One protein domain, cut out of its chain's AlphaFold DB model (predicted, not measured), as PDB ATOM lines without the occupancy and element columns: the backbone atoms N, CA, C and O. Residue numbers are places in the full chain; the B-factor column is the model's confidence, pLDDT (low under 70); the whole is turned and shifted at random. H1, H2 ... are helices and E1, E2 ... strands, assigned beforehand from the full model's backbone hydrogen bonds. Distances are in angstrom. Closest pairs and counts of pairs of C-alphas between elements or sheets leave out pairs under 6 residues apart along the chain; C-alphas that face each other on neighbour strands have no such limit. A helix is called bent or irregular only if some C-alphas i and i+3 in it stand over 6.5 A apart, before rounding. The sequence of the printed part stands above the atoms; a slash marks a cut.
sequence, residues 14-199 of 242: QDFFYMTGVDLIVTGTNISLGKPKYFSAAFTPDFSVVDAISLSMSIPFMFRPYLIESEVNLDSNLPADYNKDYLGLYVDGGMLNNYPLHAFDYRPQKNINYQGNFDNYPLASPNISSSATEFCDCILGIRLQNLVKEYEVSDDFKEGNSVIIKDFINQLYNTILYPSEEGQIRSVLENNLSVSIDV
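Overview. This is residues 14 to 199 of the 242 residues of the protein "Patatin-like phospholipase family protein" of Bacteroidetes bacterium (UniProt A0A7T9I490). A small, strongly twisted sheet of four strands, E2 E1 E4 E3, curls round helix H2; the hairpin of E5 and E6, with H1 packed on E5, reaches away from it, and the parallel pair E7 and E8 lies apart from both. Residues 149 to 166 swing out as a free loop, of which 166 belongs to H6. The printed part has 186 residues, with seven named helices and eight named strands in the order H1 E1 E2 H2 E3 H3 E4 H4 H5 E5 E6 E7 H6 H7 E8; the four-stranded sheet is antiparallel. The class is mixed, with 83 residues, under half, in named elements; the whole is compact, with a radius of gyration of the C-alphas of 18.1 A and spans of 57 by 41 by 30 A.

Along the chain. Find C-alpha 14 at (37.158, 34.471, 45.214), where H1 begins; it runs to residue 20. Next come E1, 26 to 30; E2, 35 to 39; H2, 49 to 56, 10.4 A; E3, 66 to 68; H3, 83 to 86; E4, 88 to 92, 13.7 A; H4, 94 to 97; and H5, 101 to 104, only just irregular with C-alphas 101 and 104 6.6 A apart. E5, 109 to 114, 13.6 A, and E6, 117 to 122, 14.2 A, precede E7, 141 to 145. H6, 166 to 176, 14.6 A, H7, 188 to 192, and E8, 194 to 198, ending at C-alpha 198 (2.340, 23.414, 46.284), complete them.

Arrangement. Look at the hairpin E1 and E2, where N 28 and O 37 are 2.9 A apart. E1 and E4 show N 91 and O 29 at 3.0 A, E4 and E3 N 90 and O 66 at 2.7 A. H2 is on this sheet; its closest C-alphas to E4 are Ser 56 and Asp 92, 4.4 A. H4 is on the same face, H3 on the opposite face; H5 only grazes the sheet. H6 touches H4, the closest C-alphas being Met 95 and Ile 176, 6.2 A. In the hairpin E5 and E6, N 112 and O 119 are 3.0 A apart; Tyr 18 of H1 and Tyr 114 of E5 have the closest C-alphas, 4.4 A. E7, H6, H7 and E8 form a strand-helix-strand unit, two parallel neighbour strands with helices between, with a right-handed crossover; N 195 and O 141 are 2.8 A apart. Every O i to N i+4 pair is within hydrogen-bond range in H1, H2, H6 and H7; H3, H4 and H5 are too short for one.

Size, cuts and confidence. The C-alphas farthest apart, Asn 117 and Gly 160, are 58.2 A apart. The printed part has no cut. Long links join E3 to H3, E6 to E7, E7 to H6 and H6 to H7. Look for pLDDT under 70 at residues 127 to 134 and 146 to 183; the mean of the printed part is 78.7.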
ATOM      1  N   GLN A  14      35.956  35.132  45.700       92.81
ATOM      2  CA  GLN A  14      37.158  34.471  45.214       92.81
ATOM      3  C   GLN A  14      37.715  33.509  46.268       92.81
ATOM      4  O   GLN A  14      37.926  32.336  45.958       92.81
ATOM      5  N   ASP A  15      37.866  33.961  47.514       93.69
ATOM      6  CA  ASP A  15      38.339  33.115  48.615       93.69
ATOM      7  C   ASP A  15      37.404  31.923  48.854       93.69
ATOM      8  O   ASP A  15      37.853  30.786  49.009       93.69
ATOM      9  N   PHE A  16      36.091  32.158  48.825       94.38
ATOM     10  CA  PHE A  16      35.089  31.109  48.991       94.38
ATOM     11  C   PHE A  16      35.231  30.017  47.928       94.38
ATOM     12  O   PHE A  16      35.223  28.825  48.259       94.38
ATOM     13  N   PHE A  17      35.421  30.403  46.662       93.88
ATOM     14  CA  PHE A  17      35.682  29.446  45.591       93.88
ATOM     15  C   PHE A  17      37.004  28.707  45.824       93.88
ATOM     16  O   PHE A  17      37.050  27.484  45.716       93.88
ATOM     17  N   TYR A  18      38.068  29.413  46.209       92.50
ATOM     18  CA  TYR A  18      39.390  28.816  46.440       92.50
ATOM     19  C   TYR A  18      39.349  27.734  47.526       92.50
ATOM     20  O   TYR A  18      40.047  26.720  47.427       92.50
ATOM     21  N   MET A  19      38.512  27.946  48.544       91.75
ATOM     22  CA  MET A  19      38.323  27.041  49.675       91.75
ATOM     23  C   MET A  19      37.420  25.846  49.348       91.75
ATOM     24  O   MET A  19      37.684  24.741  49.822       91.75
ATOM     25  N   THR A  20      36.346  26.053  48.581       93.81
ATOM     26  CA  THR A  20      35.248  25.071  48.458       93.81
ATOM     27  C   THR A  20      35.096  24.461  47.069       93.81
ATOM     28  O   THR A  20      34.536  23.374  46.946       93.81
ATOM     29  N   GLY A  21      35.565  25.149  46.027       91.06
ATOM     30  CA  GLY A  21      35.330  24.796  44.625       91.06
ATOM     31  C   GLY A  21      33.882  25.013  44.190       91.06
ATOM     32  O   GLY A  21      33.498  24.597  43.098       91.06
ATOM     33  N   VAL A  22      33.064  25.629  45.048       91.62
ATOM     34  CA  VAL A  22      31.655  25.907  44.793       91.62
ATOM     35  C   VAL A  22      31.521  27.323  44.257       91.62
ATOM     36  O   VAL A  22      31.933  28.291  44.898       91.62
ATOM     37  N   ASP A  23      30.892  27.440  43.093       90.88
ATOM     38  CA  ASP A  23      30.504  28.725  42.525       90.88
ATOM     39  C   ASP A  23      29.195  29.212  43.155       90.88
ATOM     40  O   ASP A  23      28.091  28.867  42.728       90.88
ATOM     41  N   LEU A  24      29.333  29.964  44.247       94.06
ATOM     42  CA  LEU A  24      28.215  30.568  44.958       94.06
ATOM     43  C   LEU A  24      27.761  31.846  44.248       94.06
ATOM     44  O   LEU A  24      28.546  32.780  44.080       94.06
ATOM     45  N   ILE A  25      26.468  31.911  43.926       93.88
ATOM     46  CA  ILE A  25      25.820  33.102  43.376       93.88
ATOM     47  C   ILE A  25      24.737  33.573  44.341       93.88
ATOM     48  O   ILE A  25      23.874  32.800  44.751       93.88
ATOM     49  N   VAL A  26      24.774  34.859  44.678       95.31
ATOM     50  CA  VAL A  26      23.813  35.515  45.566       95.31
ATOM     51  C   VAL A  26      23.118  36.646  44.815       95.31
ATOM     52  O   VAL A  26      23.763  37.395  44.081       95.31
ATOM     53  N   THR A  27      21.803  36.786  44.986       93.81
ATOM     54  CA  THR A  27      21.030  37.877  44.380       93.81
ATOM     55  C   THR A  27      20.835  39.038  45.340       93.81
ATOM     56  O   THR A  27      20.614  38.854  46.533       93.81
ATOM     57  N   GLY A  28      20.860  40.253  44.806       93.75
ATOM     58  CA  GLY A  28      20.477  41.457  45.528       93.75
ATOM     59  C   GLY A  28      19.658  42.383  44.649       93.75
ATOM     60  O   GLY A  28      19.866  42.455  43.437       93.75
ATOM     61  N   THR A  29      18.746  43.123  45.262       92.06
ATOM     62  CA  THR A  29      17.930  44.110  44.557       92.06
ATOM     63  C   THR A  29      18.541  45.490  44.734       92.06
ATOM     64  O   THR A  29      18.449  46.059  45.821       92.06
ATOM     65  N   ASN A  30      19.152  46.049  43.683       92.31
ATOM     66  CA  ASN A  30      19.626  47.434  43.697       92.31
ATOM     67  C   ASN A  30      18.435  48.365  43.450       92.31
ATOM     68  O   ASN A  30      18.023  48.566  42.306       92.31
ATOM     69  N   ILE A  31      17.891  48.952  44.512       88.44
ATOM     70  CA  ILE A  31      16.733  49.855  44.421       88.44
ATOM     71  C   ILE A  31      17.103  51.228  43.860       88.44
ATOM     72  O   ILE A  31      16.256  51.909  43.290       88.44
ATOM     73  N   SER A  32      18.370  51.636  43.985       86.50
ATOM     74  CA  SER A  32      18.844  52.904  43.422       86.50
ATOM     75  C   SER A  32      18.824  52.879  41.894       86.50
ATOM     76  O   SER A  32      18.584  53.910  41.270       86.50
ATOM     77  N   LEU A  33      19.040  51.703  41.298       85.62
ATOM     78  CA  LEU A  33      19.005  51.480  39.850       85.62
ATOM     79  C   LEU A  33      17.755  50.724  39.370       85.62
ATOM     80  O   LEU A  33      17.558  50.612  38.161       85.62
ATOM     81  N   GLY A  34      16.935  50.197  40.285       83.62
ATOM     82  CA  GLY A  34      15.744  49.397  39.980       83.62
ATOM     83  C   GLY A  34      16.060  48.093  39.244       83.62
ATOM     84  O   GLY A  34      15.351  47.734  38.306       83.62
ATOM     85  N   LYS A  35      17.168  47.420  39.585       84.75
ATOM     86  CA  LYS A  35      17.647  46.223  38.869       84.75
ATOM     87  C   LYS A  35      18.129  45.129  39.824       84.75
ATOM     88  O   LYS A  35      18.773  45.454  40.826       84.75
ATOM     89  N   PRO A  36      17.903  43.844  39.499       88.75
ATOM     90  CA  PRO A  36      18.550  42.758  40.217       88.75
ATOM     91  C   PRO A  36      20.044  42.724  39.876       88.75
ATOM     92  O   PRO A  36      20.459  43.088  38.769       88.75
ATOM     93  N   LYS A  37      20.856  42.274  40.828       92.19
ATOM     94  CA  LYS A  37      22.297  42.057  40.682       92.19
ATOM     95  C   LYS A  37      22.679  40.685  41.208       92.19
ATOM     96  O   LYS A  37      22.063  40.187  42.148       92.19
ATOM     97  N   TYR A  38      23.712  40.119  40.601       93.94
ATOM     98  CA  TYR A  38      24.342  38.886  41.047       93.94
ATOM     99  C   TYR A  38      25.695  39.202  41.673       93.94
ATOM    100  O   TYR A  38      26.467  39.988  41.129       93.94
ATOM    101  N   PHE A  39      25.976  38.553  42.794       95.19
ATOM    102  CA  PHE A  39      27.258  38.575  43.478       95.19
ATOM    103  C   PHE A  39      27.825  37.157  43.437       95.19
ATOM    104  O   PHE A  39      27.155  36.218  43.867       95.19
ATOM    105  N   SER A  40      29.009  36.990  42.853       94.62
ATOM    106  CA  SER A  40      29.669  35.687  42.702       94.62
ATOM    107  C   SER A  40      31.161  35.836  42.410       94.62
ATOM    108  O   SER A  40      31.650  36.947  42.187       94.62
ATOM    109  N   ALA A  41      31.885  34.716  42.323       92.88
ATOM    110  CA  ALA A  41      33.296  34.703  41.928       92.88
ATOM    111  C   ALA A  41      33.513  35.177  40.476       92.88
ATOM    112  O   ALA A  41      34.598  35.655  40.115       92.88
ATOM    113  N   ALA A  42      32.488  35.072  39.626       89.31
ATOM    114  CA  ALA A  42      32.536  35.559  38.254       89.31
ATOM    115  C   ALA A  42      32.461  37.096  38.197       89.31
ATOM    116  O   ALA A  42      33.298  37.706  37.527       89.31
ATOM    117  N   PHE A  43      31.522  37.706  38.934       89.62
ATOM    118  CA  PHE A  43      31.199  39.139  38.848       89.62
ATOM    119  C   PHE A  43      31.919  40.000  39.874       89.62
ATOM    120  O   PHE A  43      32.551  40.999  39.537       89.62
ATOM    121  N   THR A  44      31.825  39.602  41.133       94.00
ATOM    122  CA  THR A  44      32.250  40.393  42.285       94.00
ATOM    123  C   THR A  44      33.234  39.582  43.129       94.00
ATOM    124  O   THR A  44      32.953  39.315  44.301       94.00
ATOM    125  N   PRO A  45      34.351  39.112  42.534       93.12
ATOM    126  CA  PRO A  45      35.291  38.210  43.190       93.12
ATOM    127  C   PRO A  45      35.838  38.789  44.493       93.12
ATOM    128  O   PRO A  45      36.035  38.028  45.429       93.12
ATOM    129  N   ASP A  46      36.014  40.109  44.558       94.12
ATOM    130  CA  ASP A  46      36.602  40.821  45.696       94.12
ATOM    131  C   ASP A  46      35.559  41.279  46.732       94.12
ATOM    132  O   ASP A  46      35.904  41.886  47.746       94.12
ATOM    133  N   PHE A  47      34.269  41.020  46.493       95.31
ATOM    134  CA  PHE A  47      33.196  41.404  47.407       95.31
ATOM    135  C   PHE A  47      32.994  40.355  48.508       95.31
ATOM    136  O   PHE A  47      33.117  39.153  48.270       95.31
ATOM    137  N   SER A  48      32.658  40.811  49.717       95.69
ATOM    138  CA  SER A  48      32.424  39.950  50.883       95.69
ATOM    139  C   SER A  48      31.183  39.077  50.685       95.69
ATOM    140  O   SER A  48      30.086  39.574  50.407       95.69
ATOM    141  N   VAL A  49      31.336  37.765  50.888       96.12
ATOM    142  CA  VAL A  49      30.214  36.812  50.845       96.12
ATOM    143  C   VAL A  49      29.217  37.109  51.962       96.12
ATOM    144  O   VAL A  49      28.007  37.036  51.755       96.12
ATOM    145  N   VAL A  50      29.708  37.488  53.146       95.00
ATOM    146  CA  VAL A  50      28.859  37.815  54.301       95.00
ATOM    147  C   VAL A  50      28.007  39.049  54.014       95.00
ATOM    148  O   VAL A  50      26.817  39.062  54.341       95.00
ATOM    149  N   ASP A  51      28.583  40.058  53.364       94.88
ATOM    150  CA  ASP A  51      27.854  41.268  52.983       94.88
ATOM    151  C   ASP A  51      26.818  40.974  51.893       94.88
ATOM    152  O   ASP A  51      25.681  41.441  51.985       94.88
ATOM    153  N   ALA A  52      27.165  40.140  50.906       95.88
ATOM    154  CA  ALA A  52      26.234  39.701  49.867       95.88
ATOM    155  C   ALA A  52      25.054  38.892  50.427       95.88
ATOM    156  O   ALA A  52      23.912  39.099  50.024       95.88
ATOM    157  N   ILE A  53      25.285  38.002  51.390       95.31
ATOM    158  CA  ILE A  53      24.192  37.283  52.059       95.31
ATOM    159  C   ILE A  53      23.345  38.261  52.878       95.31
ATOM    160  O   ILE A  53      22.116  38.227  52.813       95.31
ATOM    161  N   SER A  54      23.993  39.172  53.609       93.31
ATOM    162  CA  SER A  54      23.300  40.158  54.443       93.31
ATOM    163  C   SER A  54      22.379  41.052  53.616       93.31
ATOM    164  O   SER A  54      21.240  41.267  54.016       93.31
ATOM    165  N   LEU A  55      22.828  41.544  52.455       94.69
ATOM    166  CA  LEU A  55      21.975  42.337  51.564       94.69
ATOM    167  C   LEU A  55      20.867  41.490  50.924       94.69
ATOM    168  O   LEU A  55      19.749  41.980  50.784       94.69
ATOM    169  N   SER A  56      21.149  40.228  50.582       94.19
ATOM    170  CA  SER A  56      20.196  39.324  49.923       94.19
ATOM    171  C   SER A  56      19.002  38.972  50.805       94.19
ATOM    172  O   SER A  56      17.933  38.706  50.276       94.19
ATOM    173  N   MET A  57      19.175  39.048  52.129       89.56
ATOM    174  CA  MET A  57      18.143  38.783  53.138       89.56
ATOM    175  C   MET A  57      17.587  40.064  53.792       89.56
ATOM    176  O   MET A  57      16.878  40.002  54.802       89.56
ATOM    177  N   SER A  58      17.924  41.249  53.269       87.56
ATOM    178  CA  SER A  58      17.483  42.536  53.822       87.56
ATOM    179  C   SER A  58      16.065  42.891  53.373       87.56
ATOM    180  O   SER A  58      15.858  43.839  52.608       87.56
ATOM    181  N   ILE A  59      15.085  42.125  53.858       83.50
ATOM    182  CA  ILE A  59      13.655  42.333  53.586       83.50
ATOM    183  C   ILE A  59      13.273  43.777  53.953       83.50
ATOM    184  O   ILE A  59      13.481  44.188  55.106       83.50
ATOM    185  N   PRO A  60      12.718  44.560  53.006       79.31
ATOM    186  CA  PRO A  60      12.292  45.929  53.265       79.31
ATOM    187  C   PRO A  60      11.386  46.040  54.495       79.31
ATOM    188  O   PRO A  60      10.590  45.150  54.782       79.31
ATOM    189  N   PHE A  61      11.510  47.148  55.229       77.25
ATOM    190  CA  PHE A  61      10.791  47.449  56.482       77.25
ATOM    191  C   PHE A  61      11.127  46.558  57.690       77.25
ATOM    192  O   PHE A  61      11.004  47.030  58.820       77.25
ATOM    193  N   MET A  62      11.606  45.332  57.479       74.19
ATOM    194  CA  MET A  62      12.060  44.426  58.542       74.19
ATOM    195  C   MET A  62      13.539  44.635  58.868       74.19
ATOM    196  O   MET A  62      13.927  44.693  60.038       74.19
ATOM    197  N   PHE A  63      14.365  44.798  57.835       79.88
ATOM    198  CA  PHE A  63      15.809  44.964  57.952       79.88
ATOM    199  C   PHE A  63      16.285  46.255  57.289       79.88
ATOM    200  O   PHE A  63      15.589  46.891  56.494       79.88
ATOM    201  N   ARG A  64      17.489  46.691  57.669       83.94
ATOM    202  CA  ARG A  64      18.093  47.891  57.087       83.94
ATOM    203  C   ARG A  64      18.630  47.566  55.692       83.94
ATOM    204  O   ARG A  64      19.328  46.564  55.568       83.94
ATOM    205  N   PRO A  65      18.390  48.430  54.690       86.44
ATOM    206  CA  PRO A  65      19.012  48.263  53.387       86.44
ATOM    207  C   PRO A  65      20.536  48.327  53.515       86.44
ATOM    208  O   PRO A  65      21.076  49.035  54.375       86.44
ATOM    209  N   TYR A  66      21.216  47.592  52.644       92.12
ATOM    210  CA  TYR A  66      22.669  47.576  52.558       92.12
ATOM    211  C   TYR A  66      23.134  48.641  51.565       92.12
ATOM    212  O   TYR A  66      22.559  48.778  50.492       92.12
ATOM    213  N   LEU A  67      24.156  49.417  51.911       92.94
ATOM    214  CA  LEU A  67      24.685  50.466  51.041       92.94
ATOM    215  C   LEU A  67      26.051  50.031  50.502       92.94
ATOM    216  O   LEU A  67      26.973  49.826  51.289       92.94
ATOM    217  N   ILE A  68      26.179  49.931  49.178       94.00
ATOM    218  CA  ILE A  68      27.453  49.683  48.495       94.00
ATOM    219  C   ILE A  68      28.019  51.019  48.005       94.00
ATOM    220  O   ILE A  68      27.436  51.678  47.143       94.00
ATOM    221  N   GLU A  69      29.169  51.407  48.561       92.62
ATOM    222  CA  GLU A  69      29.922  52.624  48.202       92.62
ATOM    223  C   GLU A  69      31.333  52.318  47.673       92.62
ATOM    224  O   GLU A  69      32.076  53.237  47.332       92.62
ATOM    225  N   SER A  70      31.722  51.042  47.630       90.25
ATOM    226  CA  SER A  70      33.052  50.591  47.222       90.25
ATOM    227  C   SER A  70      33.001  49.749  45.954       90.25
ATOM    228  O   SER A  70      31.951  49.245  45.559       90.25
ATOM    229  N   GLU A  71      34.166  49.582  45.337       91.69
ATOM    230  CA  GLU A  71      34.352  48.645  44.234       91.69
ATOM    231  C   GLU A  71      34.073  47.212  44.703       91.69
ATOM    232  O   GLU A  71      34.380  46.839  45.837       91.69
ATOM    233  N   VAL A  72      33.445  46.433  43.826       92.56
ATOM    234  CA  VAL A  72      33.082  45.025  44.043       92.56
ATOM    235  C   VAL A  72      33.996  44.076  43.264       92.56
ATOM    236  O   VAL A  72      33.987  42.867  43.497       92.56
ATOM    237  N   ASN A  73      34.752  44.627  42.312       92.69
ATOM    238  CA  ASN A  73      35.732  43.929  41.500       92.69
ATOM    239  C   ASN A  73      36.918  44.863  41.221       92.69
ATOM    240  O   ASN A  73      36.730  45.973  40.713       92.69
ATOM    241  N   LEU A  74      38.117  44.411  41.573       91.12
ATOM    242  CA  LEU A  74      39.366  45.171  41.513       91.12
ATOM    243  C   LEU A  74      40.149  44.931  40.208       91.12
ATOM    244  O   LEU A  74      41.255  45.454  40.052       91.12
ATOM    245  N   ASP A  75      39.607  44.156  39.261       89.06
ATOM    246  CA  ASP A  75      40.232  43.932  37.954       89.06
ATOM    247  C   ASP A  75      40.269  45.228  37.126       89.06
ATOM    248  O   ASP A  75      39.249  45.762  36.682       89.06
ATOM    249  N   SER A  76      41.487  45.705  36.860       84.62
ATOM    250  CA  SER A  76      41.752  46.923  36.095       84.62
ATOM    251  C   SER A  76      41.344  46.849  34.619       84.62
ATOM    252  O   SER A  76      41.334  47.878  33.946       84.62
ATOM    253  N   ASN A  77      41.050  45.658  34.089       87.50
ATOM    254  CA  ASN A  77      40.657  45.470  32.689       87.50
ATOM    255  C   ASN A  77      39.148  45.623  32.452       87.50
ATOM    256  O   ASN A  77      38.696  45.557  31.305       87.50
ATOM    257  N   LEU A  78      38.356  45.808  33.511       85.75
ATOM    258  CA  LEU A  78      36.913  45.974  33.392       85.75
ATOM    259  C   LEU A  78      36.528  47.340  32.803       85.75
ATOM    260  O   LEU A  78      37.260  48.322  32.945       85.75
ATOM    261  N   PRO A  79      35.342  47.443  32.172       89.38
ATOM    262  CA  PRO A  79      34.793  48.730  31.765       89.38
ATOM    263  C   PRO A  79      34.723  49.706  32.947       89.38
ATOM    264  O   PRO A  79      34.329  49.327  34.048       89.38
ATOM    265  N   ALA A  80      35.019  50.986  32.702       84.12
ATOM    266  CA  ALA A  80      35.085  52.016  33.746       84.12
ATOM    267  C   ALA A  80      33.786  52.190  34.564       84.12
ATOM    268  O   ALA A  80      33.813  52.711  35.679       84.12
ATOM    269  N   ASP A  81      32.646  51.769  34.013       90.31
ATOM    270  CA  ASP A  81      31.339  51.867  34.662       90.31
ATOM    271  C   ASP A  81      30.897  50.563  35.347       90.31
ATOM    272  O   ASP A  81      29.831  50.541  35.960       90.31
ATOM    273  N   TYR A  82      31.710  49.498  35.310       90.81
ATOM    274  CA  TYR A  82      31.374  48.200  35.907       90.81
ATOM    275  C   TYR A  82      31.051  48.330  37.397       90.81
ATOM    276  O   TYR A  82      29.943  48.028  37.821       90.81
ATOM    277  N   ASN A  83      31.989  48.859  38.190       93.06
ATOM    278  CA  ASN A  83      31.781  49.043  39.628       93.06
ATOM    279  C   ASN A  83      30.656  50.044  39.930       93.06
ATOM    280  O   ASN A  83      29.927  49.866  40.903       93.06
ATOM    281  N   LYS A  84      30.460  51.064  39.081       92.94
ATOM    282  CA  LYS A  84      29.388  52.059  39.262       92.94
ATOM    283  C   LYS A  84      28.002  51.435  39.180       92.94
ATOM    284  O   LYS A  84      27.108  51.854  39.906       92.94
ATOM    285  N   ASP A  85      27.840  50.423  38.334       92.19
ATOM    286  CA  ASP A  85      26.592  49.678  38.173       92.19
ATOM    287  C   ASP A  85      26.246  48.822  39.411       92.19
ATOM    288  O   ASP A  85      25.113  48.364  39.545       92.19
ATOM    289  N   TYR A  86      27.184  48.655  40.352       94.75
ATOM    290  CA  TYR A  86      26.952  48.011  41.648       94.75
ATOM    291  C   TYR A  86      26.771  48.990  42.811       94.75
ATOM    292  O   TYR A  86      26.400  48.552  43.898       94.75
ATOM    293  N   LEU A  87      26.980  50.292  42.625       93.81
ATOM    294  CA  LEU A  87      26.821  51.260  43.709       93.81
ATOM    295  C   LEU A  87      25.341  51.506  44.032       93.81
ATOM    296  O   LEU A  87      24.467  51.434  43.163       93.81
ATOM    297  N   GLY A  88      25.071  51.846  45.291       91.81
ATOM    298  CA  GLY A  88      23.746  52.263  45.748       91.81
ATOM    299  C   GLY A  88      23.172  51.399  46.863       91.81
ATOM    300  O   GLY A  88      23.881  50.654  47.543       91.81
ATOM    301  N   LEU A  89      21.871  51.566  47.088       91.56
ATOM    302  CA  LEU A  89      21.129  50.863  48.126       91.56
ATOM    303  C   LEU A  89      20.608  49.522  47.614       91.56
ATOM    304  O   LEU A  89      20.061  49.429  46.515       91.56
ATOM    305  N   TYR A  90      20.733  48.517  48.470       93.06
ATOM    306  CA  TYR A  90      20.320  47.146  48.237       93.06
ATOM    307  C   TYR A  90      19.336  46.674  49.293       93.06
ATOM    308  O   TYR A  90      19.447  47.008  50.477       93.06
ATOM    309  N   VAL A  91      18.395  45.861  48.843       90.56
ATOM    310  CA  VAL A  91      17.442  45.117  49.667       90.56
ATOM    311  C   VAL A  91      17.410  43.664  49.205       90.56
ATOM    312  O   VAL A  91      18.115  43.291  48.260       90.56
ATOM    313  N   ASP A  92      16.558  42.887  49.868       90.62
ATOM    314  CA  ASP A  92      16.324  41.475  49.603       90.62
ATOM    315  C   ASP A  92      16.289  41.131  48.104       90.62
ATOM    316  O   ASP A  92      15.627  41.795  47.291       90.62
ATOM    317  N   GLY A  93      17.047  40.099  47.731       89.75
ATOM    318  CA  GLY A  93      17.173  39.657  46.342       89.75
ATOM    319  C   GLY A  93      15.847  39.168  45.762       89.75
ATOM    320  O   GLY A  93      15.597  39.338  44.566       89.75
ATOM    321  N   GLY A  94      14.962  38.660  46.620       85.69
ATOM    322  CA  GLY A  94      13.637  38.182  46.269       85.69
ATOM    323  C   GLY A  94      12.655  39.268  45.836       85.69
ATOM    324  O   GLY A  94      11.623  38.942  45.261       85.69
ATOM    325  N   MET A  95      12.968  40.555  46.026       82.25
ATOM    326  CA  MET A  95      12.103  41.642  45.538       82.25
ATOM    327  C   MET A  95      12.043  41.720  44.008       82.25
ATOM    328  O   MET A  95      11.007  42.087  43.465       82.25
ATOM    329  N   LEU A  96      13.141  41.389  43.316       82.00
ATOM    330  CA  LEU A  96      13.213  41.387  41.847       82.00
ATOM    331  C   LEU A  96      13.559  40.025  41.247       82.00
ATOM    332  O   LEU A  96      13.283  39.796  40.071       82.00
ATOM    333  N   ASN A  97      14.236  39.159  42.004       82.31
ATOM    334  CA  ASN A  97      14.813  37.921  41.492       82.31
ATOM    335  C   ASN A  97      14.810  36.807  42.553       82.31
ATOM    336  O   ASN A  97      15.867  36.364  43.011       82.31
ATOM    337  N   ASN A  98      13.617  36.402  42.989       82.62
ATOM    338  CA  ASN A  98      13.396  35.332  43.975       82.62
ATOM    339  C   ASN A  98      13.592  33.907  43.430       82.62
ATOM    340  O   ASN A  98      13.748  32.977  44.218       82.62
ATOM    341  N   TYR A  99      13.622  33.728  42.114       85.06
ATOM    342  CA  TYR A  99      13.879  32.463  41.443       85.06
ATOM    343  C   TYR A  99      14.957  32.660  40.359       85.06
ATOM    344  O   TYR A  99      14.656  32.699  39.163       85.06
ATOM    345  N   PRO A 100      16.243  32.794  40.758       86.25
ATOM    346  CA  PRO A 100      17.358  33.197  39.893       86.25
ATOM    347  C   PRO A 100      17.807  32.112  38.903       86.25
ATOM    348  O   PRO A 100      18.982  31.761  38.815       86.25
ATOM    349  N   LEU A 101      16.864  31.601  38.119       84.62
ATOM    350  CA  LEU A 101      17.026  30.558  37.120       84.62
ATOM    351  C   LEU A 101      18.131  30.911  36.116       84.62
ATOM    352  O   LEU A 101      18.998  30.097  35.810       84.62
ATOM    353  N   HIS A 102      18.155  32.177  35.697       84.38
ATOM    354  CA  HIS A 102      19.090  32.705  34.704       84.38
ATOM    355  C   HIS A 102      20.480  33.049  35.244       84.38
ATOM    356  O   HIS A 102      21.328  33.527  34.491       84.38
ATOM    357  N   ALA A 103      20.753  32.830  36.533       87.44
ATOM    358  CA  ALA A 103      22.104  32.989  37.071       87.44
ATOM    359  C   ALA A 103      23.100  31.987  36.454       87.44
ATOM    360  O   ALA A 103      24.306  32.222  36.480       87.44
ATOM    361  N   PHE A 104      22.587  30.891  35.884       86.06
ATOM    362  CA  PHE A 104      23.361  29.739  35.428       86.06
ATOM    363  C   PHE A 104      23.262  29.484  33.913       86.06
ATOM    364  O   PHE A 104      23.713  28.437  33.445       86.06
ATOM    365  N   ASP A 105      22.697  30.423  33.145       83.12
ATOM    366  CA  ASP A 105      22.473  30.281  31.694       83.12
ATOM    367  C   ASP A 105      23.776  30.082  30.901       83.12
ATOM    368  O   ASP A 105      23.780  29.449  29.848       83.12
ATOM    369  N   TYR A 106      24.891  30.625  31.389       82.44
ATOM    370  CA  TYR A 106      26.188  30.541  30.731       82.44
ATOM    371  C   TYR A 106      27.282  30.125  31.718       82.44
ATOM    372  O   TYR A 106      27.192  30.397  32.912       82.44
ATOM    373  N   ARG A 107      28.332  29.450  31.229       81.56
ATOM    374  CA  ARG A 107      29.470  29.005  32.051       81.56
ATOM    375  C   ARG A 107      30.814  29.357  31.412       81.56
ATOM    376  O   ARG A 107      31.456  28.477  30.827       81.56
ATOM    377  N   PRO A 108      31.245  30.629  31.456       82.50
ATOM    378  CA  PRO A 108      32.573  30.991  30.989       82.50
ATOM    379  C   PRO A 108      33.653  30.276  31.802       82.50
ATOM    380  O   PRO A 108      33.529  30.059  33.007       82.50
ATOM    381  N   GLN A 109      34.748  29.954  31.126       86.50
ATOM    382  CA  GLN A 109      35.960  29.477  31.775       86.50
ATOM    383  C   GLN A 109      36.711  30.675  32.358       86.50
ATOM    384  O   GLN A 109      37.092  31.582  31.614       86.50
ATOM    385  N   LYS A 110      36.922  30.687  33.676       85.50
ATOM    386  CA  LYS A 110      37.734  31.697  34.364       85.50
ATOM    387  C   LYS A 110      38.950  31.027  34.982       85.50
ATOM    388  O   LYS A 110      38.841  29.966  35.589       85.50
ATOM    389  N   ASN A 111      40.104  31.659  34.819       88.19
ATOM    390  CA  ASN A 111      41.346  31.164  35.387       88.19
ATOM    391  C   ASN A 111      41.422  31.549  36.873       88.19
ATOM    392  O   ASN A 111      41.496  32.737  37.195       88.19
ATOM    393  N   ILE A 112      41.311  30.568  37.768       86.88
ATOM    394  CA  ILE A 112      41.204  30.771  39.221       86.88
ATOM    395  C   ILE A 112      41.915  29.649  39.987       86.88
ATOM    396  O   ILE A 112      42.141  28.562  39.461       86.88
ATOM    397  N   ASN A 113      42.286  29.918  41.240       87.38
ATOM    398  CA  ASN A 113      42.891  28.928  42.125       87.38
ATOM    399  C   ASN A 113      41.810  28.042  42.757       87.38
ATOM    400  O   ASN A 113      40.795  28.542  43.221       87.38
ATOM    401  N   TYR A 114      42.027  26.740  42.855       89.62
ATOM    402  CA  TYR A 114      41.245  25.884  43.742       89.62
ATOM    403  C   TYR A 114      42.167  24.848  44.371       89.62
ATOM    404  O   TYR A 114      42.858  24.114  43.664       89.62
ATOM    405  N   GLN A 115      42.224  24.826  45.706       89.62
ATOM    406  CA  GLN A 115      43.097  23.924  46.474       89.62
ATOM    407  C   GLN A 115      44.576  23.942  46.029       89.62
ATOM    408  O   GLN A 115      45.275  22.932  46.100       89.62
ATOM    409  N   GLY A 116      45.073  25.096  45.575       86.25
ATOM    410  CA  GLY A 116      46.450  25.267  45.107       86.25
ATOM    411  C   GLY A 116      46.665  24.955  43.623       86.25
ATOM    412  O   GLY A 116      47.788  25.113  43.146       86.25
ATOM    413  N   ASN A 117      45.628  24.545  42.887       88.88
ATOM    414  CA  ASN A 117      45.687  24.342  41.444       88.88
ATOM    415  C   ASN A 117      45.098  25.546  40.694       88.88
ATOM    416  O   ASN A 117      43.915  25.856  40.841       88.88
ATOM    417  N   PHE A 118      45.923  26.201  39.878       91.06
ATOM    418  CA  PHE A 118      45.532  27.348  39.060       91.06
ATOM    419  C   PHE A 118      45.185  26.862  37.648       91.06
ATOM    420  O   PHE A 118      46.075  26.494  36.882       91.06
ATOM    421  N   ASP A 119      43.896  26.827  37.321       91.88
ATOM    422  CA  ASP A 119      43.388  26.303  36.049       91.88
ATOM    423  C   ASP A 119      42.132  27.074  35.611       91.88
ATOM    424  O   ASP A 119      41.656  27.979  36.301       91.88
ATOM    425  N   ASN A 120      41.608  26.739  34.439       91.50
ATOM    426  CA  ASN A 120      40.356  27.254  33.917       91.50
ATOM    427  C   ASN A 120      39.185  26.449  34.485       91.50
ATOM    428  O   ASN A 120      39.017  25.272  34.165       91.50
ATOM    429  N   TYR A 121      38.374  27.101  35.316       89.75
ATOM    430  CA  TYR A 121      37.171  26.510  35.897       89.75
ATOM    431  C   TYR A 121      35.911  27.131  35.275       89.75
ATOM    432  O   TYR A 121      35.867  28.352  35.075       89.75
ATOM    433  N   PRO A 122      34.869  26.326  34.987       88.62
ATOM    434  CA  PRO A 122      33.583  26.841  34.537       88.62
ATOM    435  C   PRO A 122      32.869  27.527  35.703       88.62
ATOM    436  O   PRO A 122      32.436  26.852  36.636       88.62
ATOM    437  N   LEU A 123      32.710  28.846  35.630       88.75
ATOM    438  CA  LEU A 123      31.878  29.601  36.568       88.75
ATOM    439  C   LEU A 123      30.557  29.938  35.900       88.75
ATOM    440  O   LEU A 123      30.557  30.418  34.775       88.75
ATOM    441  N   ALA A 124      29.446  29.691  36.572       86.44
ATOM    442  CA  ALA A 124      28.130  30.115  36.149       86.44
ATOM    443  C   ALA A 124      28.008  31.646  36.117       86.44
ATOM    444  O   ALA A 124      28.537  32.392  36.944       86.44
ATOM    445  N   SER A 125      27.306  32.119  35.097       79.44
ATOM    446  CA  SER A 125      27.103  33.526  34.812       79.44
ATOM    447  C   SER A 125      25.773  33.696  34.076       79.44
ATOM    448  O   SER A 125      25.506  32.932  33.145       79.44
ATOM    449  N   PRO A 126      24.959  34.727  34.374       72.19
ATOM    450  CA  PRO A 126      23.964  35.199  33.426       72.19
ATOM    451  C   PRO A 126      24.629  35.557  32.102       72.19
ATOM    452  O   PRO A 126      25.800  35.952  32.038       72.19
ATOM    453  N   ASN A 127      23.857  35.453  31.031       67.38
ATOM    454  CA  ASN A 127      24.326  35.851  29.722       67.38
ATOM    455  C   ASN A 127      24.433  37.388  29.626       67.38
ATOM    456  O   ASN A 127      23.435  38.106  29.664       67.38
ATOM    457  N   ILE A 128      25.667  37.891  29.512       58.06
ATOM    458  CA  ILE A 128      25.987  39.325  29.366       58.06
ATOM    459  C   ILE A 128      25.874  39.767  27.893       58.06
ATOM    460  O   ILE A 128      25.722  40.953  27.603       58.06
ATOM    461  N   SER A 129      25.914  38.824  26.947       54.62
ATOM    462  CA  SER A 129      25.705  39.093  25.527       54.62
ATOM    463  C   SER A 129      24.214  39.021  25.205       54.62
ATOM    464  O   SER A 129      23.584  37.974  25.270       54.62
ATOM    465  N   SER A 130      23.629  40.153  24.837       47.88
ATOM    466  CA  SER A 130      22.215  40.344  24.487       47.88
ATOM    467  C   SER A 130      21.712  39.532  23.276       47.88
ATOM    468  O   SER A 130      20.592  39.740  22.810       47.88
ATOM    469  N   SER A 131      22.493  38.579  22.770       47.81
ATOM    470  CA  SER A 131      22.004  37.484  21.938       47.81
ATOM    471  C   SER A 131      21.484  36.383  22.853       47.81
ATOM    472  O   SER A 131      22.283  35.670  23.456       47.81
ATOM    473  N   ALA A 132      20.158  36.293  22.966       49.28
ATOM    474  CA  ALA A 132      19.423  35.232  23.647       49.28
ATOM    475  C   ALA A 132      20.108  33.866  23.465       49.28
ATOM    476  O   ALA A 132      19.984  33.238  22.415       49.28
ATOM    477  N   THR A 133      20.883  33.441  24.461       54.72
ATOM    478  CA  THR A 133      21.357  32.060  24.516       54.72
ATOM    479  C   THR A 133      20.213  31.194  24.998       54.72
ATOM    480  O   THR A 133      19.351  31.640  25.758       54.72
ATOM    481  N   GLU A 134      20.228  29.950  24.545       64.31
ATOM    482  CA  GLU A 134      19.354  28.901  25.038       64.31
ATOM    483  C   GLU A 134      19.573  28.735  26.547       64.31
ATOM    484  O   GLU A 134      20.707  28.714  27.027       64.31
ATOM    485  N   PHE A 135      18.470  28.685  27.290       71.69
ATOM    486  CA  PHE A 135      18.443  28.307  28.697       71.69
ATOM    487  C   PHE A 135      19.268  27.028  28.923       71.69
ATOM    488  O   PHE A 135      19.182  26.100  28.115       71.69
ATOM    489  N   CYS A 136      20.049  26.954  30.009       76.31
ATOM    490  CA  CYS A 136      20.800  25.728  30.284       76.31
ATOM    491  C   CYS A 136      19.842  24.616  30.721       76.31
ATOM    492  O   CYS A 136      19.365  24.598  31.855       76.31
ATOM    493  N   ASP A 137      19.634  23.635  29.844       77.12
ATOM    494  CA  ASP A 137      18.869  22.411  30.119       77.12
ATOM    495  C   ASP A 137      19.489  21.530  31.225       77.12
ATOM    496  O   ASP A 137      18.894  20.568  31.704       77.12
ATOM    497  N   CYS A 138      20.686  21.905  31.662       78.31
ATOM    498  CA  CYS A 138      21.454  21.316  32.739       78.31
ATOM    499  C   CYS A 138      20.998  21.726  34.154       78.31
ATOM    500  O   CYS A 138      21.630  21.313  35.133       78.31
ATOM    501  N   ILE A 139      19.982  22.586  34.276       81.88
ATOM    502  CA  ILE A 139      19.492  23.127  35.548       81.88
ATOM    503  C   ILE A 139      18.156  22.471  35.892       81.88
ATOM    504  O   ILE A 139      17.233  22.452  35.082       81.88
ATOM    505  N   LEU A 140      18.043  21.986  37.127       86.06
ATOM    506  CA  LEU A 140      16.769  21.634  37.741       86.06
ATOM    507  C   LEU A 140      16.429  22.710  38.762       86.06
ATOM    508  O   LEU A 140      17.168  22.903  39.729       86.06
ATOM    509  N   GLY A 141      15.318  23.398  38.552       84.12
ATOM    510  CA  GLY A 141      14.834  24.389  39.495       84.12
ATOM    511  C   GLY A 141      13.705  23.845  40.368       84.12
ATOM    512  O   GLY A 141      12.929  22.985  39.949       84.12
ATOM    513  N   ILE A 142      13.628  24.324  41.609       85.75
ATOM    514  CA  ILE A 142      12.560  23.996  42.556       85.75
ATOM    515  C   ILE A 142      11.970  25.312  43.040       85.75
ATOM    516  O   ILE A 142      12.709  26.168  43.527       85.75
ATOM    517  N   ARG A 143      10.652  25.466  42.915       82.62
ATOM    518  CA  ARG A 143       9.924  26.642  43.395       82.62
ATOM    519  C   ARG A 143       8.765  26.243  44.290       82.62
ATOM    520  O   ARG A 143       8.202  25.158  44.152       82.62
ATOM    521  N   LEU A 144       8.421  27.147  45.192       79.62
ATOM    522  CA  LEU A 144       7.237  27.057  46.028       79.62
ATOM    523  C   LEU A 144       6.143  27.882  45.357       79.62
ATOM    524  O   LEU A 144       6.407  29.005  44.946       79.62
ATOM    525  N   GLN A 145       4.943  27.335  45.218       73.00
ATOM    526  CA  GLN A 145       3.815  28.044  44.620       73.00
ATOM    527  C   GLN A 145       2.562  27.749  45.436       73.00
ATOM    528  O   GLN A 145       2.385  26.629  45.892       73.00
ATOM    529  N   ASN A 146       1.674  28.723  45.606       67.69
ATOM    530  CA  ASN A 146       0.316  28.426  46.060       67.69
ATOM    531  C   ASN A 146      -0.552  28.105  44.839       67.69
ATOM    532  O   ASN A 146      -0.548  28.857  43.859       67.69
ATOM    533  N   LEU A 147      -1.303  27.006  44.880       60.31
ATOM    534  CA  LEU A 147      -2.296  26.690  43.852       60.31
ATOM    535  C   LEU A 147      -3.438  27.729  43.884       60.31
ATOM    536  O   LEU A 147      -4.401  27.591  44.622       60.31
ATOM    537  N   VAL A 148      -3.306  28.759  43.039       53.34
ATOM    538  CA  VAL A 148      -4.302  29.797  42.711       53.34
ATOM    539  C   VAL A 148      -4.740  30.673  43.895       53.34
ATOM    540  O   VAL A 148      -5.623  30.316  44.667       53.34
ATOM    541  N   LYS A 149      -4.236  31.913  43.939       46.81
ATOM    542  CA  LYS A 149      -5.043  33.046  44.414       46.81
ATOM    543  C   LYS A 149      -5.511  33.831  43.194       46.81
ATOM    544  O   LYS A 149      -4.685  34.268  42.394       46.81
ATOM    545  N   GLU A 150      -6.825  33.968  43.024       42.19
ATOM    546  CA  GLU A 150      -7.367  34.991  42.130       42.19
ATOM    547  C   GLU A 150      -6.907  36.353  42.655       42.19
ATOM    548  O   GLU A 150      -6.996  36.621  43.850       42.19
ATOM    549  N   TYR A 151      -6.359  37.186  41.772       41.84
ATOM    550  CA  TYR A 151      -5.961  38.544  42.117       41.84
ATOM    551  C   TYR A 151      -7.188  39.329  42.606       41.84
ATOM    552  O   TYR A 151      -8.109  39.592  41.827       41.84
ATOM    553  N   GLU A 152      -7.212  39.701  43.888       39.00
ATOM    554  CA  GLU A 152      -8.243  40.568  44.452       39.00
ATOM    555  C   GLU A 152      -7.741  42.019  44.473       39.00
ATOM    556  O   GLU A 152      -6.697  42.330  45.034       39.00
ATOM    557  N   VAL A 153      -8.517  42.953  43.910       41.44
ATOM    558  CA  VAL A 153      -8.203  44.404  43.865       41.44
ATOM    559  C   VAL A 153      -8.016  45.024  45.269       41.44
ATOM    560  O   VAL A 153      -7.521  46.138  45.410       41.44
ATOM    561  N   SER A 154      -8.411  44.324  46.337       44.25
ATOM    562  CA  SER A 154      -8.129  44.703  47.728       44.25
ATOM    563  C   SER A 154      -6.676  44.501  48.160       44.25
ATOM    564  O   SER A 154      -6.289  45.085  49.174       44.25
ATOM    565  N   ASP A 155      -5.888  43.737  47.402       38.12
ATOM    566  CA  ASP A 155      -4.446  43.569  47.613       38.12
ATOM    567  C   ASP A 155      -3.640  44.782  47.098       38.12
ATOM    568  O   ASP A 155      -2.456  44.931  47.413       38.12
ATOM    569  N   ASP A 156      -4.287  45.710  46.378       35.66
ATOM    570  CA  ASP A 156      -3.691  46.985  45.983       35.66
ATOM    571  C   ASP A 156      -3.643  47.959  47.176       35.66
ATOM    572  O   ASP A 156      -4.655  48.495  47.651       35.66
ATOM    573  N   PHE A 157      -2.431  48.246  47.650       37.59
ATOM    574  CA  PHE A 157      -2.202  49.206  48.728       37.59
ATOM    575  C   PHE A 157      -2.570  50.646  48.325       37.59
ATOM    576  O   PHE A 157      -2.127  51.170  47.303       37.59
ATOM    577  N   LYS A 158      -3.324  51.337  49.194       40.69
ATOM    578  CA  LYS A 158      -3.660  52.767  49.066       40.69
ATOM    579  C   LYS A 158      -2.683  53.639  49.858       40.69
ATOM    580  O   LYS A 158      -2.414  53.384  51.029       40.69
ATOM    581  N   GLU A 159      -2.173  54.681  49.206       38.41
ATOM    582  CA  GLU A 159      -1.119  55.572  49.704       38.41
ATOM    583  C   GLU A 159      -1.544  56.384  50.950       38.41
ATOM    584  O   GLU A 159      -2.639  56.949  50.999       38.41
ATOM    585  N   GLY A 160      -0.660  56.482  51.955       35.88
ATOM    586  CA  GLY A 160      -0.925  57.216  53.200       35.88
ATOM    587  C   GLY A 160       0.330  57.641  53.978       35.88
ATOM    588  O   GLY A 160       0.876  56.879  54.764       35.88
ATOM    589  N   ASN A 161       0.752  58.892  53.754       36.88
ATOM    590  CA  ASN A 161       1.600  59.790  54.565       36.88
ATOM    591  C   ASN A 161       2.686  59.222  55.517       36.88
ATOM    592  O   ASN A 161       2.418  58.955  56.684       36.88
ATOM    593  N   SER A 162       3.964  59.315  55.111       37.69
ATOM    594  CA  SER A 162       5.072  59.743  55.999       37.69
ATOM    595  C   SER A 162       6.308  60.233  55.210       37.69
ATOM    596  O   SER A 162       6.573  59.799  54.093       37.69
ATOM    597  N   VAL A 163       7.031  61.216  55.762       41.34
ATOM    598  CA  VAL A 163       7.806  62.242  55.014       41.34
ATOM    599  C   VAL A 163       9.312  61.950  54.837       41.34
ATOM    600  O   VAL A 163      10.044  62.790  54.340       41.34
ATOM    601  N   ILE A 164       9.817  60.756  55.153       42.97
ATOM    602  CA  ILE A 164      11.242  60.410  54.884       42.97
ATOM    603  C   ILE A 164      11.378  59.112  54.071       42.97
ATOM    604  O   ILE A 164      12.410  58.839  53.471       42.97
ATOM    605  N   ILE A 165      10.295  58.339  53.978       49.03
ATOM    606  CA  ILE A 165      10.273  57.011  53.364       49.03
ATOM    607  C   ILE A 165       9.831  57.087  51.888       49.03
ATOM    608  O   ILE A 165       9.944  56.100  51.181       49.03
ATOM    609  N   LYS A 166       9.376  58.247  51.380       54.84
ATOM    610  CA  LYS A 166       8.837  58.368  50.011       54.84
ATOM    611  C   LYS A 166       9.811  57.931  48.924       54.84
ATOM    612  O   LYS A 166       9.397  57.184  48.054       54.84
ATOM    613  N   ASP A 167      11.076  58.336  48.978       59.19
ATOM    614  CA  ASP A 167      12.016  58.005  47.899       59.19
ATOM    615  C   ASP A 167      12.372  56.514  47.902       59.19
ATOM    616  O   ASP A 167      12.367  55.879  46.851       59.19
ATOM    617  N   PHE A 168      12.582  55.932  49.087       61.47
ATOM    618  CA  PHE A 168      12.807  54.494  49.249       61.47
ATOM    619  C   PHE A 168      11.559  53.675  48.890       61.47
ATOM    620  O   PHE A 168      11.679  52.685  48.183       61.47
ATOM    621  N   ILE A 169      10.359  54.102  49.313       63.44
ATOM    622  CA  ILE A 169       9.078  53.469  48.950       63.44
ATOM    623  C   ILE A 169       8.817  53.589  47.457       63.44
ATOM    624  O   ILE A 169       8.377  52.620  46.868       63.44
ATOM    625  N   ASN A 170       9.077  54.734  46.830       63.25
ATOM    626  CA  ASN A 170       8.858  54.916  45.398       63.25
ATOM    627  C   ASN A 170       9.835  54.058  44.580       63.25
ATOM    628  O   ASN A 170       9.439  53.409  43.615       63.25
ATOM    629  N   GLN A 171      11.104  53.992  44.994       63.06
ATOM    630  CA  GLN A 171      12.087  53.075  44.407       63.06
ATOM    631  C   GLN A 171      11.683  51.610  44.613       63.06
ATOM    632  O   GLN A 171      11.749  50.819  43.673       63.06
ATOM    633  N   LEU A 172      11.204  51.259  45.808       66.50
ATOM    634  CA  LEU A 172      10.702  49.925  46.121       66.50
ATOM    635  C   LEU A 172       9.417  49.601  45.349       66.50
ATOM    636  O   LEU A 172       9.262  48.483  44.894       66.50
ATOM    637  N   TYR A 173       8.527  50.564  45.140       61.19
ATOM    638  CA  TYR A 173       7.289  50.401  44.380       61.19
ATOM    639  C   TYR A 173       7.591  50.096  42.913       61.19
ATOM    640  O   TYR A 173       7.117  49.098  42.380       61.19
ATOM    641  N   ASN A 174       8.469  50.881  42.283       59.28
ATOM    642  CA  ASN A 174       8.930  50.608  40.917       59.28
ATOM    643  C   ASN A 174       9.632  49.246  40.794       59.28
ATOM    644  O   ASN A 174       9.581  48.618  39.743       59.28
ATOM    645  N   THR A 175      10.280  48.806  41.870       55.75
ATOM    646  CA  THR A 175      10.937  47.501  41.976       55.75
ATOM    647  C   THR A 175       9.898  46.375  42.108       55.75
ATOM    648  O   THR A 175       9.945  45.416  41.357       55.75
ATOM    649  N   ILE A 176       8.902  46.508  42.983       59.03
ATOM    650  CA  ILE A 176       7.826  45.522  43.188       59.03
ATOM    651  C   ILE A 176       6.978  45.317  41.923       59.03
ATOM    652  O   ILE A 176       6.478  44.222  41.694       59.03
ATOM    653  N   LEU A 177       6.848  46.337  41.068       50.53
ATOM    654  CA  LEU A 177       6.191  46.212  39.759       50.53
ATOM    655  C   LEU A 177       6.951  45.310  38.765       50.53
ATOM    656  O   LEU A 177       6.454  45.048  37.669       50.53
ATOM    657  N   TYR A 178       8.147  44.833  39.113       52.31
ATOM    658  CA  TYR A 178       8.853  43.816  38.349       52.31
ATOM    659  C   TYR A 178       8.212  42.440  38.589       52.31
ATOM    660  O   TYR A 178       7.959  42.073  39.738       52.31
ATOM    661  N   PRO A 179       7.942  41.653  37.535       51.75
ATOM    662  CA  PRO A 179       7.224  40.392  37.665       51.75
ATOM    663  C   PRO A 179       8.050  39.397  38.485       51.75
ATOM    664  O   PRO A 179       9.098  38.916  38.051       51.75
ATOM    665  N   SER A 180       7.575  39.123  39.696       55.00
ATOM    666  CA  SER A 180       8.377  38.534  40.758       55.00
ATOM    667  C   SER A 180       8.330  37.014  40.837       55.00
ATOM    668  O   SER A 180       8.982  36.520  41.716       55.00
ATOM    669  N   GLU A 181       7.703  36.240  39.944       53.00
ATOM    670  CA  GLU A 181       7.956  34.776  39.845       53.00
ATOM    671  C   GLU A 181       7.791  34.271  38.408       53.00
ATOM    672  O   GLU A 181       8.727  33.752  37.804       53.00
ATOM    673  N   GLU A 182       6.621  34.508  37.805       50.94
ATOM    674  CA  GLU A 182       6.364  34.135  36.405       50.94
ATOM    675  C   GLU A 182       7.236  34.922  35.418       50.94
ATOM    676  O   GLU A 182       7.569  34.423  34.349       50.94
ATOM    677  N   GLY A 183       7.684  36.126  35.791       59.62
ATOM    678  CA  GLY A 183       8.564  36.947  34.956       59.62
ATOM    679  C   GLY A 183       9.958  36.365  34.730       59.62
ATOM    680  O   GLY A 183      10.646  36.768  33.790       59.62
ATOM    681  N   GLN A 184      10.383  35.432  35.584       73.69
ATOM    682  CA  GLN A 184      11.692  34.786  35.497       73.69
ATOM    683  C   GLN A 184      11.644  33.484  34.691       73.69
ATOM    684  O   GLN A 184      12.695  32.963  34.346       73.69
ATOM    685  N   ILE A 185      10.451  32.983  34.350       79.38
ATOM    686  CA  ILE A 185      10.273  31.850  33.439       79.38
ATOM    687  C   ILE A 185       9.873  32.408  32.080       79.38
ATOM    688  O   ILE A 185       8.757  32.872  31.866       79.38
ATOM    689  N   ARG A 186      10.801  32.362  31.135       78.62
ATOM    690  CA  ARG A 186      10.666  32.967  29.807       78.62
ATOM    691  C   ARG A 186      10.173  31.981  28.754       78.62
ATOM    692  O   ARG A 186       9.718  32.407  27.694       78.62
ATOM    693  N   SER A 187      10.268  30.675  29.013       79.81
ATOM    694  CA  SER A 187       9.926  29.635  28.041       79.81
ATOM    695  C   SER A 187       9.248  28.403  28.652       79.81
ATOM    696  O   SER A 187       9.337  28.120  29.846       79.81
ATOM    697  N   VAL A 188       8.574  27.619  27.802       81.62
ATOM    698  CA  VAL A 188       7.960  26.338  28.201       81.62
ATOM    699  C   VAL A 188       9.023  25.326  28.643       81.62
ATOM    700  O   VAL A 188       8.772  24.538  29.550       81.62
ATOM    701  N   LEU A 189      10.213  25.359  28.034       81.19
ATOM    702  CA  LEU A 189      11.336  24.499  28.421       81.19
ATOM    703  C   LEU A 189      11.802  24.803  29.850       81.19
ATOM    704  O   LEU A 189      11.931  23.881  30.651       81.19
ATOM    705  N   GLU A 190      11.965  26.083  30.187       83.56
ATOM    706  CA  GLU A 190      12.293  26.534  31.547       83.56
ATOM    707  C   GLU A 190      11.235  26.108  32.567       83.56
ATOM    708  O   GLU A 190      11.567  25.633  33.657       83.56
ATOM    709  N   ASN A 191       9.952  26.220  32.206       82.81
ATOM    710  CA  ASN A 191       8.878  25.771  33.083       82.81
ATOM    711  C   ASN A 191       8.910  24.250  33.294       82.81
ATOM    712  O   ASN A 191       8.714  23.792  34.413       82.81
ATOM    713  N   ASN A 192       9.189  23.468  32.248       84.44
ATOM    714  CA  ASN A 192       9.268  22.005  32.337       84.44
ATOM    715  C   ASN A 192      10.464  21.516  33.168       84.44
ATOM    716  O   ASN A 192      10.415  20.418  33.718       84.44
ATOM    717  N   LEU A 193      11.524  22.320  33.263       84.12
ATOM    718  CA  LEU A 193      12.705  22.063  34.094       84.12
ATOM    719  C   LEU A 193      12.590  22.677  35.501       84.12
ATOM    720  O   LEU A 193      13.535  22.630  36.289       84.12
ATOM    721  N   SER A 194      11.415  23.212  35.836       85.00
ATOM    722  CA  SER A 194      11.082  23.743  37.153       85.00
ATOM    723  C   SER A 194      10.031  22.867  37.832       85.00
ATOM    724  O   SER A 194       8.910  22.719  37.349       85.00
ATOM    725  N   VAL A 195      10.367  22.314  38.992       87.44
ATOM    726  CA  VAL A 195       9.417  21.592  39.842       87.44
ATOM    727  C   VAL A 195       8.712  22.599  40.741       87.44
ATOM    728  O   VAL A 195       9.352  23.257  41.560       87.44
ATOM    729  N   SER A 196       7.393  22.712  40.588       84.19
ATOM    730  CA  SER A 196       6.555  23.511  41.482       84.19
ATOM    731  C   SER A 196       6.041  22.643  42.627       84.19
ATOM    732  O   SER A 196       5.438  21.593  42.394       84.19
ATOM    733  N   ILE A 197       6.311  23.066  43.857       84.38
ATOM    734  CA  ILE A 197       5.809  22.444  45.077       84.38
ATOM    735  C   ILE A 197       4.667  23.314  45.585       84.38
ATOM    736  O   ILE A 197       4.884  24.482  45.911       84.38
ATOM    737  N   ASP A 198       3.467  22.737  45.653       82.25
ATOM    738  CA  ASP A 198       2.340  23.414  46.284       82.25
ATOM    739  C   ASP A 198       2.576  23.518  47.786       82.25
ATOM    740  O   ASP A 198       2.837  22.513  48.454       82.25
ATOM    741  N   VAL A 199       2.515  24.741  48.297       78.50
ATOM    742  CA  VAL A 199       2.785  25.018  49.703       78.50
ATOM    743  C   VAL A 199       1.542  25.175  50.561       78.50
ATOM    744  O   VAL A 199       1.694  25.285  51.777       78.50
TER     745      VAL A 199